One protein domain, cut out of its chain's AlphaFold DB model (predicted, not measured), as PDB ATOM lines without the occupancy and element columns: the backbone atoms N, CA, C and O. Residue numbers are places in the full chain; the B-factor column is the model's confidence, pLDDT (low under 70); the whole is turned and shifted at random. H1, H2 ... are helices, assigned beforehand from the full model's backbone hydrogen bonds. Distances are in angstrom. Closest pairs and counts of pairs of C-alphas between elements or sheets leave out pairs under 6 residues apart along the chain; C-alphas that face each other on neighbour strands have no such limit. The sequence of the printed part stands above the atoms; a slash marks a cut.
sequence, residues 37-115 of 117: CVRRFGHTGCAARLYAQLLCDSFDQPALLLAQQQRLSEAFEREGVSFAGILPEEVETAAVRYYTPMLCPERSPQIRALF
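AT A GLANCE: This is residues 37 to 115 of the 117 residues of an uncharacterized protein of Synechococcus sp. XM-24 (UniProt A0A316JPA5). H1 forms the middle; H2 folds back beside it as a hairpin, while H3 crosses its other side and short H4 folds back at H3's end. The printed part has 79 residues, with helices H1 to H4 in chain order and no named strand: all helix, compact, radius of gyration of the C-alphas 12.0 A, spans 30 by 24 by 19 A.

IN THESE COORDINATES: H1, residues 37 to 58, 21.0 A, begins at C-alpha 37 (459.560, 424.439, 311.189) and has a kink of 101 degrees near residue 44. H2, residues 62 to 79, measures 25.0 A; H3, residues 88 to 103, 19.9 A; H4, residues 108 to 114, 10.2 A, ends at C-alpha 114 (443.122, 405.811, 318.791).

HOW THE PARTS SIT: H1, the hub, touches H2 at a shallow tilt of 12 degrees, opposite ways; closest C-alphas Ser 58 and Leu 65, 6.0 A. H1 touches H3 about perpendicular, 73 degrees; closest C-alphas Ala 48 and Ala 95, 4.3 A. H3 and H4, a hairpin, touch through H3 residues 96 to 101 alone; closest C-alphas Pro 101 and Ser 108, 5.2 A. H2 is apart from H3 and H4. O i to N i+4 pairs are within hydrogen-bond range throughout H4, and in 16 of 18 in H1, 12 of 14 in H2, 9 of 12 in H3.

THE WHOLE: The farthest C-alphas, Ala 84 and Glu 106, are 33.0 A apart. The printed part has no cut and no long link; no printed residue is under 70 in pLDDT.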
ATOM      1  N   CYS A  37     460.154 425.764 311.198       95.19
ATOM      2  CA  CYS A  37     459.560 424.439 311.189       95.19
ATOM      3  C   CYS A  37     459.338 423.939 309.756       95.19
ATOM      4  O   CYS A  37     459.811 422.854 309.405       95.19
ATOM      5  N   VAL A  38     458.709 424.750 308.902       96.06
ATOM      6  CA  VAL A  38     458.482 424.400 307.492       96.06
ATOM      7  C   VAL A  38     459.805 424.302 306.737       96.06
ATOM      8  O   VAL A  38     460.001 423.352 305.984       96.06
ATOM      9  N   ARG A  39     460.769 425.197 306.993       94.31
ATOM     10  CA  ARG A  39     462.103 425.119 306.366       94.31
ATOM     11  C   ARG A  39     462.835 423.812 306.674       94.31
ATOM     12  O   ARG A  39     463.591 423.327 305.838       94.31
ATOM     13  N   ARG A  40     462.644 423.251 307.871       94.69
ATOM     14  CA  ARG A  40     463.338 422.031 308.318       94.69
ATOM     15  C   ARG A  40     462.607 420.749 307.944       94.69
ATOM     16  O   ARG A  40     463.261 419.746 307.676       94.69
ATOM     17  N   PHE A  41     461.278 420.763 307.971       94.88
ATOM     18  CA  PHE A  41     460.465 419.546 307.879       94.88
ATOM     19  C   PHE A  41     459.503 419.532 306.682       94.88
ATOM     20  O   PHE A  41     458.790 418.548 306.489       94.88
ATOM     21  N   GLY A  42     459.465 420.600 305.882       95.06
ATOM     22  CA  GLY A  42     458.429 420.824 304.877       95.06
ATOM     23  C   GLY A  42     457.065 421.115 305.507       95.06
ATOM     24  O   GLY A  42     456.890 421.030 306.725       95.06
ATOM     25  N   HIS A  43     456.076 421.451 304.676       96.06
ATOM     26  CA  HIS A  43     454.736 421.793 305.161       96.06
ATOM     27  C   HIS A  43     454.063 420.608 305.872       96.06
ATOM     28  O   HIS A  43     453.650 420.751 307.022       96.06
ATOM     29  N   THR A  44     454.049 419.417 305.260       96.75
ATOM     30  CA  THR A  44     453.454 418.208 305.861       96.75
ATOM     31  C   THR A  44     454.137 417.820 307.171       96.75
ATOM     32  O   THR A  44     453.463 417.560 308.165       96.75
ATOM     33  N   GLY A  45     455.474 417.805 307.203       97.06
ATOM     34  CA  GLY A  45     456.227 417.432 308.402       97.06
ATOM     35  C   GLY A  45     456.068 418.451 309.528       97.06
ATOM     36  O   GLY A  45     455.913 418.072 310.689       97.06
ATOM     37  N   CYS A  46     456.033 419.744 309.197       97.25
ATOM     38  CA  CYS A  46     455.765 420.782 310.183       97.25
ATOM     39  C   CYS A  46     454.344 420.677 310.754       97.25
ATOM     40  O   CYS A  46     454.175 420.658 311.976       97.25
ATOM     41  N   ALA A  47     453.340 420.523 309.884       97.38
ATOM     42  CA  ALA A  47     451.952 420.329 310.289       97.38
ATOM     43  C   ALA A  47     451.811 419.119 311.223       97.38
ATOM     44  O   ALA A  47     451.227 419.217 312.300       97.38
ATOM     45  N   ALA A  48     452.427 417.999 310.844       98.12
ATOM     46  CA  ALA A  48     452.399 416.756 311.599       98.12
ATOM     47  C   ALA A  48     453.086 416.887 312.962       98.12
ATOM     48  O   ALA A  48     452.589 416.372 313.961       98.12
ATOM     49  N   ARG A  49     454.212 417.603 313.037       97.81
ATOM     50  CA  ARG A  49     454.909 417.852 314.302       97.81
ATOM     51  C   ARG A  49     454.066 418.703 315.253       97.81
ATOM     52  O   ARG A  49     453.972 418.373 316.433       97.81
ATOM     53  N   LEU A  50     453.463 419.779 314.751       96.88
ATOM     54  CA  LEU A  50     452.592 420.656 315.539       96.88
ATOM     55  C   LEU A  50     451.322 419.925 315.992       96.88
ATOM     56  O   LEU A  50     450.932 420.024 317.154       96.88
ATOM     57  N   TYR A  51     450.722 419.124 315.113       96.62
ATOM     58  CA  TYR A  51     449.576 418.291 315.461       96.62
ATOM     59  C   TYR A  51     449.941 417.202 316.483       96.62
ATOM     60  O   TYR A  51     449.200 416.968 317.433       96.62
ATOM     61  N   ALA A  52     451.119 416.582 316.375       96.94
ATOM     62  CA  ALA A  52     451.598 415.637 317.382       96.94
ATOM     63  C   ALA A  52     451.801 416.296 318.753       96.94
ATOM     64  O   ALA A  52     451.487 415.679 319.767       96.94
ATOM     65  N   GLN A  53     452.280 417.546 318.790       95.31
ATOM     66  CA  GLN A  53     452.388 418.312 320.033       95.31
ATOM     67  C   GLN A  53     451.011 418.494 320.686       95.31
ATOM     68  O   GLN A  53     450.862 418.191 321.866       95.31
ATOM     69  N   LEU A  54     449.997 418.883 319.900       94.56
ATOM     70  CA  LEU A  54     448.606 418.952 320.358       94.56
ATOM     71  C   LEU A  54     448.158 417.616 320.968       94.56
ATOM     72  O   LEU A  54     447.679 417.594 322.097       94.56
ATOM     73  N   LEU A  55     448.344 416.503 320.251       93.81
ATOM     74  CA  LEU A  55     447.939 415.176 320.729       93.81
ATOM     75  C   LEU A  55     448.622 414.803 322.050       93.81
ATOM     76  O   LEU A  55     447.973 414.276 322.953       93.81
ATOM     77  N   CYS A  56     449.918 415.087 322.174       93.56
ATOM     78  CA  CYS A  56     450.686 414.820 323.384       93.56
ATOM     79  C   CYS A  56     450.216 415.665 324.581       93.56
ATOM     80  O   CYS A  56     450.165 415.147 325.703       93.56
ATOM     81  N   ASP A  57     449.872 416.933 324.348       91.62
ATOM     82  CA  ASP A  57     449.494 417.901 325.382       91.62
ATOM     83  C   ASP A  57     448.027 417.762 325.812       91.62
ATOM     84  O   ASP A  57     447.686 418.016 326.969       91.62
ATOM     85  N   SER A  58     447.135 417.364 324.902       90.56
ATOM     86  CA  SER A  58     445.701 417.237 325.177       90.56
ATOM     87  C   SER A  58     445.272 415.850 325.645       90.56
ATOM     88  O   SER A  58     444.117 415.704 326.042       90.56
ATOM     89  N   PHE A  59     446.155 414.845 325.600       89.06
ATOM     90  CA  PHE A  59     445.793 413.442 325.842       89.06
ATOM     91  C   PHE A  59     445.022 413.227 327.157       89.06
ATOM     92  O   PHE A  59     443.951 412.630 327.152       89.06
ATOM     93  N   ASP A  60     445.522 413.787 328.263       85.75
ATOM     94  CA  ASP A  60     444.912 413.649 329.596       85.75
ATOM     95  C   ASP A  60     443.916 414.779 329.930       85.75
ATOM     96  O   ASP A  60     443.305 414.792 330.997       85.75
ATOM     97  N   GLN A  61     443.774 415.775 329.050       87.56
ATOM     98  CA  GLN A  61     443.048 417.019 329.328       87.56
ATOM     99  C   GLN A  61     442.133 417.414 328.159       87.56
ATOM    100  O   GLN A  61     442.317 418.470 327.544       87.56
ATOM    101  N   PRO A  62     441.092 416.611 327.864       78.56
ATOM    102  CA  PRO A  62     440.189 416.863 326.741       78.56
ATOM    103  C   PRO A  62     439.418 418.182 326.882       78.56
ATOM    104  O   PRO A  62     439.074 418.805 325.882       78.56
ATOM    105  N   ALA A  63     439.207 418.665 328.112       85.19
ATOM    106  CA  ALA A  63     438.587 419.966 328.373       85.19
ATOM    107  C   ALA A  63     439.378 421.145 327.769       85.19
ATOM    108  O   ALA A  63     438.805 422.199 327.505       85.19
ATOM    109  N   LEU A  64     440.680 420.971 327.519       83.44
ATOM    110  CA  LEU A  64     441.526 421.991 326.902       83.44
ATOM    111  C   LEU A  64     441.546 421.914 325.373       83.44
ATOM    112  O   LEU A  64     442.131 422.794 324.744       83.44
ATOM    113  N   LEU A  65     440.925 420.899 324.764       82.50
ATOM    114  CA  LEU A  65     441.064 420.611 323.337       82.50
ATOM    115  C   LEU A  65     440.714 421.817 322.458       82.50
ATOM    116  O   LEU A  65     441.478 422.143 321.558       82.50
ATOM    117  N   LEU A  66     439.623 422.528 322.760       84.38
ATOM    118  CA  LEU A  66     439.200 423.699 321.985       84.38
ATOM    119  C   LEU A  66     440.248 424.825 322.028       84.38
ATOM    120  O   LEU A  66     440.638 425.367 320.996       84.38
ATOM    121  N   ALA A  67     440.770 425.128 323.220       85.38
ATOM    122  CA  ALA A  67     441.824 426.127 323.391       85.38
ATOM    123  C   ALA A  67     443.137 425.701 322.711       85.38
ATOM    124  O   ALA A  67     443.909 426.544 322.257       85.38
ATOM    125  N   GLN A  68     443.417 424.398 322.638       88.31
ATOM    126  CA  GLN A  68     444.600 423.897 321.946       88.31
ATOM    127  C   GLN A  68     444.439 423.870 320.420       88.31
ATOM    128  O   GLN A  68     445.413 424.122 319.718       88.31
ATOM    129  N   GLN A  69     443.231 423.640 319.897       88.06
ATOM    130  CA  GLN A  69     442.946 423.743 318.461       88.06
ATOM    131  C   GLN A  69     443.187 425.161 317.941       88.06
ATOM    132  O   GLN A  69     443.807 425.328 316.895       88.06
ATOM    133  N   GLN A  70     442.777 426.179 318.701       91.38
ATOM    134  CA  GLN A  70     443.050 427.566 318.329       91.38
ATOM    135  C   GLN A  70     444.552 427.886 318.346       91.38
ATOM    136  O   GLN A  70     445.079 428.496 317.420       91.38
ATOM    137  N   ARG A  71     445.290 427.385 319.344       91.06
ATOM    138  CA  ARG A  71     446.758 427.502 319.349       91.06
ATOM    139  C   ARG A  71     447.415 426.772 318.177       91.06
ATOM    140  O   ARG A  71     448.452 427.216 317.690       91.06
ATOM    141  N   LEU A  72     446.836 425.657 317.734       93.75
ATOM    142  CA  LEU A  72     447.322 424.915 316.575       93.75
ATOM    143  C   LEU A  72     447.126 425.716 315.283       93.75
ATOM    144  O   LEU A  72     448.071 425.810 314.501       93.75
ATOM    145  N   SER A  73     445.956 426.330 315.073       92.50
ATOM    146  CA  SER A  73     445.721 427.171 313.891       92.50
ATOM    147  C   SER A  73     446.669 428.369 313.857       92.50
ATOM    148  O   SER A  73     447.309 428.613 312.839       92.50
ATOM    149  N   GLU A  74     446.857 429.045 314.993       94.25
ATOM    150  CA  GLU A  74     447.829 430.139 315.120       94.25
ATOM    151  C   GLU A  74     449.264 429.671 314.833       94.25
ATOM    152  O   GLU A  74     450.061 430.398 314.240       94.25
ATOM    153  N   ALA A  75     449.622 428.450 315.245       93.88
ATOM    154  CA  ALA A  75     450.932 427.883 314.954       93.88
ATOM    155  C   ALA A  75     451.115 427.578 313.461       93.88
ATOM    156  O   ALA A  75     452.195 427.830 312.932       93.88
ATOM    157  N   PHE A  76     450.085 427.079 312.774       94.94
ATOM    158  CA  PHE A  76     450.137 426.868 311.325       94.94
ATOM    159  C   PHE A  76     450.329 428.176 310.565       94.94
ATOM    160  O   PHE A  76     451.194 428.244 309.693       94.94
ATOM    161  N   GLU A  77     449.585 429.219 310.930       94.00
ATOM    162  CA  GLU A  77     449.722 430.546 310.325       94.00
ATOM    163  C   GLU A  77     451.110 431.137 310.580       94.00
ATOM    164  O   GLU A  77     451.774 431.592 309.651       94.00
ATOM    165  N   ARG A  78     451.587 431.075 311.829       94.19
ATOM    166  CA  ARG A  78     452.904 431.598 312.213       94.19
ATOM    167  C   ARG A  78     454.052 430.907 311.480       94.19
ATOM    168  O   ARG A  78     455.033 431.566 311.150       94.19
ATOM    169  N   GLU A  79     453.962 429.596 311.268       94.50
ATOM    170  CA  GLU A  79     455.005 428.834 310.573       94.50
ATOM    171  C   GLU A  79     454.867 428.876 309.042       94.50
ATOM    172  O   GLU A  79     455.745 428.359 308.348       94.50
ATOM    173  N   GLY A  80     453.800 429.473 308.501       93.94
ATOM    174  CA  GLY A  80     453.542 429.485 307.060       93.94
ATOM    175  C   GLY A  80     453.233 428.087 306.516       93.94
ATOM    176  O   GLY A  80     453.759 427.667 305.485       93.94
ATOM    177  N   VAL A  81     452.435 427.300 307.240       94.38
ATOM    178  CA  VAL A  81     452.028 425.967 306.785       94.38
ATOM    179  C   VAL A  81     450.961 426.104 305.698       94.38
ATOM    180  O   VAL A  81     449.802 426.395 305.979       94.38
ATOM    181  N   SER A  82     451.343 425.844 304.449       93.69
ATOM    182  CA  SER A  82     450.411 425.618 303.347       93.69
ATOM    183  C   SER A  82     449.906 424.175 303.361       93.69
ATOM    184  O   SER A  82     450.694 423.247 303.522       93.69
ATOM    185  N   PHE A  83     448.603 423.978 303.157       92.88
ATOM    186  CA  PHE A  83     447.973 422.656 303.019       92.88
ATOM    187  C   PHE A  83     447.670 422.292 301.557       92.88
ATOM    188  O   PHE A  83     446.966 421.321 301.283       92.88
ATOM    189  N   ALA A  84     448.171 423.072 300.594       93.44
ATOM    190  CA  ALA A  84     447.936 422.820 299.178       93.44
ATOM    191  C   ALA A  84     448.489 421.445 298.767       93.44
ATOM    192  O   ALA A  84     449.695 421.214 298.795       93.44
ATOM    193  N   GLY A  85     447.593 420.533 298.380       92.31
ATOM    194  CA  GLY A  85     447.952 419.171 297.977       92.31
ATOM    195  C   GLY A  85     448.362 418.241 299.125       92.31
ATOM    196  O   GLY A  85     448.888 417.172 298.843       92.31
ATOM    197  N   ILE A  86     448.131 418.627 300.383       93.00
ATOM    198  CA  ILE A  86     448.407 417.797 301.563       93.00
ATOM    199  C   ILE A  86     447.092 417.249 302.097       93.00
ATOM    200  O   ILE A  86     446.171 418.012 302.392       93.00
ATOM    201  N   LEU A  87     447.011 415.928 302.245       94.88
ATOM    202  CA  LEU A  87     445.833 415.284 302.809       94.88
ATOM    203  C   LEU A  87     445.895 415.299 304.347       94.88
ATOM    204  O   LEU A  87     446.967 415.067 304.920       94.88
ATOM    205  N   PRO A  88     444.769 415.531 305.046       92.50
ATOM    206  CA  PRO A  88     444.724 415.466 306.507       92.50
ATOM    207  C   PRO A  88     445.267 414.140 307.054       92.50
ATOM    208  O   PRO A  88     446.029 414.128 308.018       92.50
ATOM    209  N   GLU A  89     444.966 413.030 306.384       94.38
ATOM    210  CA  GLU A  89     445.383 411.688 306.784       94.38
ATOM    211  C   GLU A  89     446.908 411.513 306.730       94.38
ATOM    212  O   GLU A  89     447.475 410.762 307.528       94.38
ATOM    213  N   GLU A  90     447.599 412.212 305.822       95.00
ATOM    214  CA  GLU A  90     449.065 412.208 305.749       95.00
ATOM    215  C   GLU A  90     449.672 412.920 306.957       95.00
ATOM    216  O   GLU A  90     450.632 412.427 307.556       95.00
ATOM    217  N   VAL A  91     449.082 414.054 307.344       96.44
ATOM    218  CA  VAL A  91     449.486 414.825 308.524       96.44
ATOM    219  C   VAL A  91     449.254 414.010 309.792       96.44
ATOM    220  O   VAL A  91     450.167 413.880 310.608       96.44
ATOM    221  N   GLU A  92     448.072 413.413 309.943       95.50
ATOM    222  CA  GLU A  92     447.723 412.566 311.086       95.50
ATOM    223  C   GLU A  92     448.633 411.338 311.174       95.50
ATOM    224  O   GLU A  92     449.219 411.058 312.224       95.50
ATOM    225  N   THR A  93     448.821 410.633 310.056       95.75
ATOM    226  CA  THR A  93     449.694 409.458 309.992       95.75
ATOM    227  C   THR A  93     451.119 409.827 310.379       95.75
ATOM    228  O   THR A  93     451.733 409.125 311.187       95.75
ATOM    229  N   ALA A  94     451.655 410.925 309.845       96.50
ATOM    230  CA  ALA A  94     453.003 411.365 310.168       96.50
ATOM    231  C   ALA A  94     453.128 411.816 311.631       96.50
ATOM    232  O   ALA A  94     454.106 411.467 312.300       96.50
ATOM    233  N   ALA A  95     452.129 412.528 312.154       97.44
ATOM    234  CA  ALA A  95     452.084 412.968 313.541       97.44
ATOM    235  C   ALA A  95     452.159 411.769 314.485       97.44
ATOM    236  O   ALA A  95     453.073 411.670 315.307       97.44
ATOM    237  N   VAL A  96     451.244 410.815 314.309       96.94
ATOM    238  CA  VAL A  96     451.113 409.640 315.167       96.94
ATOM    239  C   VAL A  96     452.313 408.710 315.018       96.94
ATOM    240  O   VAL A  96     452.866 408.275 316.027       96.94
ATOM    241  N   ARG A  97     452.745 408.400 313.789       95.88
ATOM    242  CA  ARG A  97     453.795 407.395 313.557       95.88
ATOM    243  C   ARG A  97     455.203 407.905 313.819       95.88
ATOM    244  O   ARG A  97     456.014 407.132 314.321       95.88
ATOM    245  N   TYR A  98     455.500 409.157 313.478       95.81
ATOM    246  CA  TYR A  98     456.870 409.670 313.530       95.81
ATOM    247  C   TYR A  98     457.088 410.637 314.687       95.81
ATOM    248  O   TYR A  98     458.103 410.530 315.370       95.81
ATOM    249  N   TYR A  99     456.152 411.546 314.963       97.56
ATOM    250  CA  TYR A  99     456.393 412.618 315.933       97.56
ATOM    251  C   TYR A  99     455.959 412.290 317.366       97.56
ATOM    252  O   TYR A  99     456.720 412.590 318.285       97.56
ATOM    253  N   THR A 100     454.821 411.623 317.597       97.81
ATOM    254  CA  THR A 100     454.416 411.263 318.975       97.81
ATOM    255  C   THR A 100     455.434 410.390 319.723       97.81
ATOM    256  O   THR A 100     455.655 410.677 320.899       97.81
ATOM    257  N   PRO A 101     456.132 409.405 319.107       97.56
ATOM    258  CA  PRO A 101     457.153 408.632 319.818       97.56
ATOM    259  C   PRO A 101     458.346 409.488 320.260       97.56
ATOM    260  O   PRO A 101     459.001 409.163 321.244       97.56
ATOM    261  N   MET A 102     458.627 410.576 319.536       96.88
ATOM    262  CA  MET A 102     459.707 411.509 319.865       96.88
ATOM    263  C   MET A 102     459.284 412.552 320.907       96.88
ATOM    264  O   MET A 102     460.112 412.971 321.711       96.88
ATOM    265  N   LEU A 103     458.026 413.004 320.872       96.38
ATOM    266  CA  LEU A 103     457.526 414.089 321.727       96.38
ATOM    267  C   LEU A 103     456.961 413.590 323.062       96.38
ATOM    268  O   LEU A 103     457.174 414.223 324.092       96.38
ATOM    269  N   CYS A 104     456.248 412.463 323.062       96.19
ATOM    270  CA  CYS A 104     455.626 411.886 324.252       96.19
ATOM    271  C   CYS A 104     455.698 410.343 324.227       96.19
ATOM    272  O   CYS A 104     454.677 409.677 324.030       96.19
ATOM    273  N   PRO A 105     456.890 409.747 324.440       96.50
ATOM    274  CA  PRO A 105     457.123 408.310 324.253       96.50
ATOM    275  C   PRO A 105     456.191 407.423 325.088       96.50
ATOM    276  O   PRO A 105     455.650 406.452 324.566       96.50
ATOM    277  N   GLU A 106     455.924 407.800 326.340       95.50
ATOM    278  CA  GLU A 106     455.055 407.044 327.256       95.50
ATOM    279  C   GLU A 106     453.593 406.966 326.778       95.50
ATOM    280  O   GLU A 106     452.910 405.964 326.986       95.50
ATOM    281  N   ARG A 107     453.108 408.018 326.105       93.88
ATOM    282  CA  ARG A 107     451.722 408.121 325.611       93.88
ATOM    283  C   ARG A 107     451.571 407.649 324.173       93.88
ATOM    284  O   ARG A 107     450.477 407.273 323.759       93.88
ATOM    285  N   SER A 108     452.658 407.648 323.401       95.88
ATOM    286  CA  SER A 108     452.642 407.326 321.974       95.88
ATOM    287  C   SER A 108     451.917 406.010 321.634       95.88
ATOM    288  O   SER A 108     451.109 406.025 320.702       95.88
ATOM    289  N   PRO A 109     452.083 404.892 322.376       95.31
ATOM    290  CA  PRO A 109     451.338 403.664 322.094       95.31
ATOM    291  C   PRO A 109     449.820 403.828 322.235       95.31
ATOM    292  O   PRO A 109     449.072 403.290 321.420       95.31
ATOM    293  N   GLN A 110     449.374 404.580 323.244       94.94
ATOM    294  CA  GLN A 110     447.957 404.810 323.528       94.94
ATOM    295  C   GLN A 110     447.355 405.771 322.505       94.94
ATOM    296  O   GLN A 110     446.298 405.486 321.953       94.94
ATOM    297  N   ILE A 111     448.066 406.859 322.183       94.19
ATOM    298  CA  ILE A 111     447.680 407.784 321.113       94.19
ATOM    299  C   ILE A 111     447.536 407.010 319.807       94.19
ATOM    300  O   ILE A 111     446.501 407.095 319.163       94.19
ATOM    301  N   ARG A 112     448.526 406.189 319.440       94.00
ATOM    302  CA  ARG A 112     448.486 405.405 318.202       94.00
ATOM    303  C   ARG A 112     447.287 404.466 318.133       94.00
ATOM    304  O   ARG A 112     446.706 404.344 317.061       94.00
ATOM    305  N   ALA A 113     446.891 403.848 319.245       92.75
ATOM    306  CA  ALA A 113     445.718 402.975 319.290       92.75
ATOM    307  C   ALA A 113     444.412 403.702 318.908       92.75
ATOM    308  O   ALA A 113     443.532 403.090 318.311       92.75
ATOM    309  N   LEU A 114     444.301 405.014 319.164       90.00
ATOM    310  CA  LEU A 114     443.122 405.811 318.791       90.00
ATOM    311  C   LEU A 114     442.949 405.974 317.269       90.00
ATOM    312  O   LEU A 114     441.839 406.241 316.806       90.00
ATOM    313  N   PHE A 115     444.026 405.788 316.502       89.19
ATOM    314  CA  PHE A 115     444.078 405.985 315.048       89.19
ATOM    315  C   PHE A 115     444.216 404.666 314.263       89.19
ATOM    316  O   PHE A 115     444.391 404.688 313.051       89.19
TER     317      PHE A 115